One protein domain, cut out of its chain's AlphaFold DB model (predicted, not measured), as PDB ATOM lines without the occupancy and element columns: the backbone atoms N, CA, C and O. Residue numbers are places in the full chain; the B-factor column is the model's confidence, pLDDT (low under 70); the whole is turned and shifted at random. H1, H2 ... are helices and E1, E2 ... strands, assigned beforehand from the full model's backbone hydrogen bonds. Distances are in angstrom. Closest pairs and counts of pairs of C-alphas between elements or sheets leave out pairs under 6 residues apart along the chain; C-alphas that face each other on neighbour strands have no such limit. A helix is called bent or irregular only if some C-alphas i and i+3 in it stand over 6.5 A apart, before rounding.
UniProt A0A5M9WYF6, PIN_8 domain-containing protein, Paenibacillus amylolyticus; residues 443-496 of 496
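AT A GLANCE: This is residues 443 to 496 of the 496 residues of the protein "PIN_8 domain-containing protein" of Paenibacillus amylolyticus (UniProt A0A5M9WYF6). There is little regular structure: the domain is an elongated row of loops, with a small two-stranded hairpin, E1 and E2, and one short helix, H1, between the loop around Asn 451 at one end and the looped stretch of residues 484 to 496 at the other, while the later part of the unnamed stretch 443 to 465, with its short pairing of residues 456 to 457 and 463 to 464, reaches in toward the middle. The printed part has 54 residues, 12 of them in named elements, in the order H1, E1, E2; the class is mixed and the sheet antiparallel. It is compact, with a radius of gyration of the C-alphas of 10.8 A, and spans 32 by 18 by 15 A.

IN THESE COORDINATES: Residues 456 to 457 pair antiparallel with residues 463 to 464. H1, residues 466 to 471, begins at C-alpha (-87.035, 2.777, -59.742) and is 10.3 A long; it is irregular, with C-alphas 467 and 470 7.2 A apart. E1 is residues 472 to 474, 6.2 A. E2, residues 481 to 483, 6.9 A, ends at C-alpha (-79.903, 13.342, -50.754).

HOW THE PARTS SIT: E1 and E2 form a hairpin, antiparallel at 136 degrees, with N 473 and O 482 within hydrogen-bond range at 2.8 A. The closest C-alphas of H1 and E2, Lys 469 and Leu 481, are 7.5 A apart. In H1, 0 of 2 O i to N i+4 pairs and 2 of 3 O i to N i+3 pairs are within range.

THE WHOLE: The farthest C-alphas, Asn 451 and Asp 496, are 33.1 A apart. The printed part has no cut. The link from H1 to E1 is tight and that from E1 to E2 short. Mean pLDDT of the printed part is 75.0; 11 residues are under 70, among them 443 to 446.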
ATOM      1  N   TYR A 443     -97.680  16.578 -59.266       44.03
ATOM      2  CA  TYR A 443     -96.724  15.500 -59.590       44.03
ATOM      3  C   TYR A 443     -96.082  15.666 -60.971       44.03
ATOM      4  O   TYR A 443     -96.734  16.030 -61.943       44.03
ATOM      5  N   TYR A 444     -94.767  15.448 -61.036       52.22
ATOM      6  CA  TYR A 444     -93.998  15.469 -62.278       52.22
ATOM      7  C   TYR A 444     -94.238  14.171 -63.060       52.22
ATOM      8  O   TYR A 444     -93.963  13.091 -62.544       52.22
ATOM      9  N   ASP A 445     -94.665  14.283 -64.320       55.53
ATOM     10  CA  ASP A 445     -94.959  13.143 -65.213       55.53
ATOM     11  C   ASP A 445     -93.715  12.363 -65.681       55.53
ATOM     12  O   ASP A 445     -93.814  11.411 -66.455       55.53
ATOM     13  N   SER A 446     -92.512  12.768 -65.269       66.88
ATOM     14  CA  SER A 446     -91.274  12.109 -65.678       66.88
ATOM     15  C   SER A 446     -90.174  12.221 -64.629       66.88
ATOM     16  O   SER A 446     -90.064  13.204 -63.895       66.88
ATOM     17  N   CYS A 447     -89.340  11.182 -64.553       75.88
ATOM     18  CA  CYS A 447     -88.203  11.166 -63.647       75.88
ATOM     19  C   CYS A 447     -87.221  12.321 -63.945       75.88
ATOM     20  O   CYS A 447     -86.824  12.582 -65.077       75.88
ATOM     21  N   SER A 448     -86.725  12.980 -62.899       80.06
ATOM     22  CA  SER A 448     -85.766  14.088 -62.999       80.06
ATOM     23  C   SER A 448     -84.422  13.700 -63.637       80.06
ATOM     24  O   SER A 448     -83.634  14.571 -64.003       80.06
ATOM     25  N   HIS A 449     -84.143  12.398 -63.760       78.50
ATOM     26  CA  HIS A 449     -82.928  11.841 -64.366       78.50
ATOM     27  C   HIS A 449     -83.188  11.154 -65.715       78.50
ATOM     28  O   HIS A 449     -82.246  10.958 -66.486       78.50
ATOM     29  N   CYS A 450     -84.439  10.796 -66.033       79.69
ATOM     30  CA  CYS A 450     -84.819  10.177 -67.305       79.69
ATOM     31  C   CYS A 450     -86.313  10.348 -67.617       79.69
ATOM     32  O   CYS A 450     -87.130  10.500 -66.728       79.69
ATOM     33  N   ASN A 451     -86.720  10.197 -68.874       77.12
ATOM     34  CA  ASN A 451     -88.137  10.283 -69.265       77.12
ATOM     35  C   ASN A 451     -88.975   9.027 -68.918       77.12
ATOM     36  O   ASN A 451     -89.880   8.676 -69.668       77.12
ATOM     37  N   SER A 452     -88.649   8.316 -67.838       71.50
ATOM     38  CA  SER A 452     -89.407   7.138 -67.387       71.50
ATOM     39  C   SER A 452     -90.418   7.517 -66.310       71.50
ATOM     40  O   SER A 452     -90.228   8.524 -65.621       71.50
ATOM     41  N   ASP A 453     -91.425   6.661 -66.132       67.56
ATOM     42  CA  ASP A 453     -92.475   6.816 -65.126       67.56
ATOM     43  C   ASP A 453     -91.897   6.960 -63.709       67.56
ATOM     44  O   ASP A 453     -90.914   6.309 -63.323       67.56
ATOM     45  N   VAL A 454     -92.505   7.857 -62.936       70.06
ATOM     46  CA  VAL A 454     -92.085   8.203 -61.576       70.06
ATOM     47  C   VAL A 454     -92.648   7.190 -60.581       70.06
ATOM     48  O   VAL A 454     -93.829   6.871 -60.613       70.06
ATOM     49  N   VAL A 455     -91.791   6.694 -59.684       64.94
ATOM     50  CA  VAL A 455     -92.162   5.716 -58.639       64.94
ATOM     51  C   VAL A 455     -91.918   6.279 -57.231       64.94
ATOM     52  O   VAL A 455     -92.574   5.879 -56.275       64.94
ATOM     53  N   TYR A 456     -90.993   7.232 -57.095       71.06
ATOM     54  CA  TYR A 456     -90.601   7.863 -55.835       71.06
ATOM     55  C   TYR A 456     -90.546   9.381 -55.985       71.06
ATOM     56  O   TYR A 456     -90.334   9.885 -57.084       71.06
ATOM     57  N   GLN A 457     -90.636  10.109 -54.873       75.38
ATOM     58  CA  GLN A 457     -90.450  11.560 -54.848       75.38
ATOM     59  C   GLN A 457     -89.323  11.944 -53.885       75.38
ATOM     60  O   GLN A 457     -89.155  11.330 -52.825       75.38
ATOM     61  N   THR A 458     -88.522  12.943 -54.250       78.31
ATOM     62  CA  THR A 458     -87.528  13.536 -53.347       78.31
ATOM     63  C   THR A 458     -88.194  14.483 -52.350       78.31
ATOM     64  O   THR A 458     -89.289  14.990 -52.588       78.31
ATOM     65  N   LYS A 459     -87.513  14.814 -51.246       74.06
ATOM     66  CA  LYS A 459     -87.992  15.849 -50.306       74.06
ATOM     67  C   LYS A 459     -88.167  17.233 -50.956       74.06
ATOM     68  O   LYS A 459     -88.932  18.045 -50.445       74.06
ATOM     69  N   SER A 460     -87.466  17.516 -52.056       70.56
ATOM     70  CA  SER A 460     -87.631  18.746 -52.845       70.56
ATOM     71  C   SER A 460     -88.821  18.709 -53.809       70.56
ATOM     72  O   SER A 460     -89.127  19.737 -54.404       70.56
ATOM     73  N   GLY A 461     -89.509  17.567 -53.928       65.50
ATOM     74  CA  GLY A 461     -90.690  17.392 -54.771       65.50
ATOM     75  C   GLY A 461     -90.410  16.794 -56.151       65.50
ATOM     76  O   GLY A 461     -91.349  16.626 -56.923       65.50
ATOM     77  N   ASP A 462     -89.162  16.435 -56.470       77.50
ATOM     78  CA  ASP A 462     -88.786  15.895 -57.782       77.50
ATOM     79  C   ASP A 462     -89.179  14.415 -57.916       77.50
ATOM     80  O   ASP A 462     -88.966  13.623 -56.996       77.50
ATOM     81  N   GLY A 463     -89.709  14.018 -59.077       78.50
ATOM     82  CA  GLY A 463     -90.043  12.623 -59.376       78.50
ATOM     83  C   GLY A 463     -88.818  11.776 -59.744       78.50
ATOM     84  O   GLY A 463     -87.972  12.195 -60.530       78.50
ATOM     85  N   VAL A 464     -88.709  10.555 -59.217       77.19
ATOM     86  CA  VAL A 464     -87.600   9.616 -59.453       77.19
ATOM     87  C   VAL A 464     -88.144   8.222 -59.790       77.19
ATOM     88  O   VAL A 464     -89.032   7.708 -59.112       77.19
ATOM     89  N   CYS A 465     -87.622   7.585 -60.841       82.94
ATOM     90  CA  CYS A 465     -87.994   6.216 -61.218       82.94
ATOM     91  C   CYS A 465     -87.226   5.161 -60.396       82.94
ATOM     92  O   CYS A 465     -86.225   5.464 -59.742       82.94
ATOM     93  N   GLU A 466     -87.654   3.897 -60.473       82.88
ATOM     94  CA  GLU A 466     -87.035   2.777 -59.742       82.88
ATOM     95  C   GLU A 466     -85.530   2.629 -60.013       82.88
ATOM     96  O   GLU A 466     -84.743   2.463 -59.079       82.88
ATOM     97  N   ASP A 467     -85.101   2.789 -61.266       82.62
ATOM     98  CA  ASP A 467     -83.696   2.624 -61.653       82.62
ATOM     99  C   ASP A 467     -82.772   3.686 -61.028       82.62
ATOM    100  O   ASP A 467     -81.596   3.424 -60.757       82.62
ATOM    101  N   HIS A 468     -83.307   4.881 -60.752       83.69
ATOM    102  CA  HIS A 468     -82.558   6.012 -60.198       83.69
ATOM    103  C   HIS A 468     -82.706   6.175 -58.681       83.69
ATOM    104  O   HIS A 468     -81.999   6.990 -58.085       83.69
ATOM    105  N   LYS A 469     -83.530   5.349 -58.025       80.25
ATOM    106  CA  LYS A 469     -83.710   5.334 -56.563       80.25
ATOM    107  C   LYS A 469     -82.384   5.261 -55.797       80.25
ATOM    108  O   LYS A 469     -82.192   5.950 -54.802       80.25
ATOM    109  N   ASN A 470     -81.431   4.469 -56.295       81.81
ATOM    110  CA  ASN A 470     -80.139   4.206 -55.643       81.81
ATOM    111  C   ASN A 470     -79.189   5.426 -55.573       81.81
ATOM    112  O   ASN A 470     -78.111   5.355 -54.957       81.81
ATOM    113  N   LEU A 471     -79.553   6.535 -56.226       84.81
ATOM    114  CA  LEU A 471     -78.843   7.813 -56.138       84.81
ATOM    115  C   LEU A 471     -79.135   8.567 -54.834       84.81
ATOM    116  O   LEU A 471     -78.381   9.475 -54.494       84.81
ATOM    117  N   TYR A 472     -80.160   8.150 -54.095       88.88
ATOM    118  CA  TYR A 472     -80.671   8.805 -52.897       88.88
ATOM    119  C   TYR A 472     -80.650   7.855 -51.693       88.88
ATOM    120  O   TYR A 472     -80.555   6.634 -51.845       88.88
ATOM    121  N   ASP A 473     -80.758   8.419 -50.495       83.19
ATOM    122  CA  ASP A 473     -81.108   7.663 -49.298       83.19
ATOM    123  C   ASP A 473     -82.634   7.524 -49.222       83.19
ATOM    124  O   ASP A 473     -83.371   8.485 -49.442       83.19
ATOM    125  N   TYR A 474     -83.120   6.328 -48.902       80.81
ATOM    126  CA  TYR A 474     -84.549   6.023 -48.876       80.81
ATOM    127  C   TYR A 474     -85.050   5.876 -47.441       80.81
ATOM    128  O   TYR A 474     -84.568   5.016 -46.700       80.81
ATOM    129  N   CYS A 475     -86.032   6.697 -47.063       77.62
ATOM    130  CA  CYS A 475     -86.724   6.559 -45.788       77.62
ATOM    131  C   CYS A 475     -87.837   5.512 -45.912       77.62
ATOM    132  O   CYS A 475     -88.793   5.709 -46.657       77.62
ATOM    133  N   PHE A 476     -87.762   4.427 -45.142       69.00
ATOM    134  CA  PHE A 476     -88.793   3.379 -45.133       69.00
ATOM    135  C   PHE A 476     -90.087   3.787 -44.408       69.00
ATOM    136  O   PHE A 476     -91.088   3.092 -44.539       69.00
ATOM    137  N   GLY A 477     -90.074   4.875 -43.629       67.19
ATOM    138  CA  GLY A 477     -91.238   5.341 -42.864       67.19
ATOM    139  C   GLY A 477     -92.215   6.178 -43.687       67.19
ATOM    140  O   GLY A 477     -93.420   6.026 -43.535       67.19
ATOM    141  N   CYS A 478     -91.703   7.033 -44.577       75.00
ATOM    142  CA  CYS A 478     -92.509   7.930 -45.413       75.00
ATOM    143  C   CYS A 478     -92.293   7.741 -46.922       75.00
ATOM    144  O   CYS A 478     -92.805   8.520 -47.718       75.00
ATOM    145  N   ASN A 479     -91.502   6.741 -47.332       61.41
ATOM    146  CA  ASN A 479     -91.157   6.444 -48.728       61.41
ATOM    147  C   ASN A 479     -90.515   7.595 -49.535       61.41
ATOM    148  O   ASN A 479     -90.338   7.467 -50.746       61.41
ATOM    149  N   THR A 480     -90.107   8.691 -48.891       77.62
ATOM    150  CA  THR A 480     -89.450   9.831 -49.545       77.62
ATOM    151  C   THR A 480     -87.951   9.588 -49.740       77.62
ATOM    152  O   THR A 480     -87.268   9.045 -48.863       77.62
ATOM    153  N   LEU A 481     -87.420  10.044 -50.878       82.19
ATOM    154  CA  LEU A 481     -85.987  10.053 -51.172       82.19
ATOM    155  C   LEU A 481     -85.307  11.323 -50.635       82.19
ATOM    156  O   LEU A 481     -85.782  12.446 -50.818       82.19
ATOM    157  N   TYR A 482     -84.162  11.137 -49.989       83.62
ATOM    158  CA  TYR A 482     -83.302  12.187 -49.448       83.62
ATOM    159  C   TYR A 482     -81.949  12.167 -50.152       83.62
ATOM    160  O   TYR A 482     -81.505  11.122 -50.625       83.62
ATOM    161  N   ASP A 483     -81.255  13.302 -50.197       86.25
ATOM    162  CA  ASP A 483     -79.903  13.342 -50.754       86.25
ATOM    163  C   ASP A 483     -78.991  12.326 -50.054       86.25
ATOM    164  O   ASP A 483     -79.074  12.103 -48.844       86.25
ATOM    165  N   LYS A 484     -78.115  11.685 -50.822       85.50
ATOM    166  CA  LYS A 484     -77.283  10.586 -50.328       85.50
ATOM    167  C   LYS A 484     -76.370  11.021 -49.177       85.50
ATOM    168  O   LYS A 484     -75.625  11.992 -49.307       85.50
ATOM    169  N   GLY A 485     -76.373  10.263 -48.082       80.75
ATOM    170  CA  GLY A 485     -75.669  10.584 -46.838       80.75
ATOM    171  C   GLY A 485     -76.449  11.484 -45.871       80.75
ATOM    172  O   GLY A 485     -75.864  11.943 -44.889       80.75
ATOM    173  N   THR A 486     -77.733  11.751 -46.132       82.50
ATOM    174  CA  THR A 486     -78.605  12.543 -45.246       82.50
ATOM    175  C   THR A 486     -79.228  11.683 -44.148       82.50
ATOM    176  O   THR A 486     -79.484  12.189 -43.053       82.50
ATOM    177  N   LEU A 487     -79.465  10.394 -44.405       81.06
ATOM    178  CA  LEU A 487     -80.034   9.486 -43.409       81.06
ATOM    179  C   LEU A 487     -78.918   8.768 -42.636       81.06
ATOM    180  O   LEU A 487     -78.034   8.148 -43.219       81.06
ATOM    181  N   ASN A 488     -78.980   8.802 -41.300       70.94
ATOM    182  CA  ASN A 488     -78.085   8.031 -40.417       70.94
ATOM    183  C   ASN A 488     -78.641   6.624 -40.091       70.94
ATOM    184  O   ASN A 488     -78.165   5.962 -39.168       70.94
ATOM    185  N   GLY A 489     -79.650   6.171 -40.841       73.94
ATOM    186  CA  GLY A 489     -80.413   4.947 -40.611       73.94
ATOM    187  C   GLY A 489     -81.468   4.723 -41.703       73.94
ATOM    188  O   GLY A 489     -81.393   5.316 -42.774       73.94
ATOM    189  N   ALA A 490     -82.444   3.851 -41.440       74.56
ATOM    190  CA  ALA A 490     -83.513   3.510 -42.390       74.56
ATOM    191  C   ALA A 490     -84.683   4.519 -42.404       74.56
ATOM    192  O   ALA A 490     -85.578   4.408 -43.244       74.56
ATOM    193  N   LEU A 491     -84.704   5.474 -41.474       73.56
ATOM    194  CA  LEU A 491     -85.774   6.454 -41.282       73.56
ATOM    195  C   LEU A 491     -85.193   7.876 -41.312       73.56
ATOM    196  O   LEU A 491     -84.014   8.083 -41.017       73.56
ATOM    197  N   CYS A 492     -86.006   8.853 -41.712       79.75
ATOM    198  CA  CYS A 492     -85.681  10.272 -41.577       79.75
ATOM    199  C   CYS A 492     -86.056  10.783 -40.185       79.75
ATOM    200  O   CYS A 492     -86.868  10.169 -39.510       79.75
ATOM    201  N   ASN A 493     -85.529  11.945 -39.787       76.38
ATOM    202  CA  ASN A 493     -85.783  12.537 -38.464       76.38
ATOM    203  C   ASN A 493     -87.272  12.777 -38.144       76.38
ATOM    204  O   ASN A 493     -87.614  12.918 -36.977       76.38
ATOM    205  N   ASP A 494     -88.130  12.874 -39.164       74.19
ATOM    206  CA  ASP A 494     -89.579  13.041 -38.992       74.19
ATOM    207  C   ASP A 494     -90.292  11.687 -38.756       74.19
ATOM    208  O   ASP A 494     -91.433  11.661 -38.299       74.19
ATOM    209  N   CYS A 495     -89.624  10.568 -39.064       70.62
ATOM    210  CA  CYS A 495     -90.111   9.194 -38.905       70.62
ATOM    211  C   CYS A 495     -89.379   8.385 -37.812       70.62
ATOM    212  O   CYS A 495     -89.814   7.266 -37.540       70.62
ATOM    213  N   ASP A 496     -88.271   8.899 -37.262       65.06
ATOM    214  CA  ASP A 496     -87.409   8.250 -36.252       65.06
ATOM    215  C   ASP A 496     -87.946   8.379 -34.812       65.06
ATOM    216  O   ASP A 496     -88.522   9.442 -34.469       65.06
TER     217      ASP A 496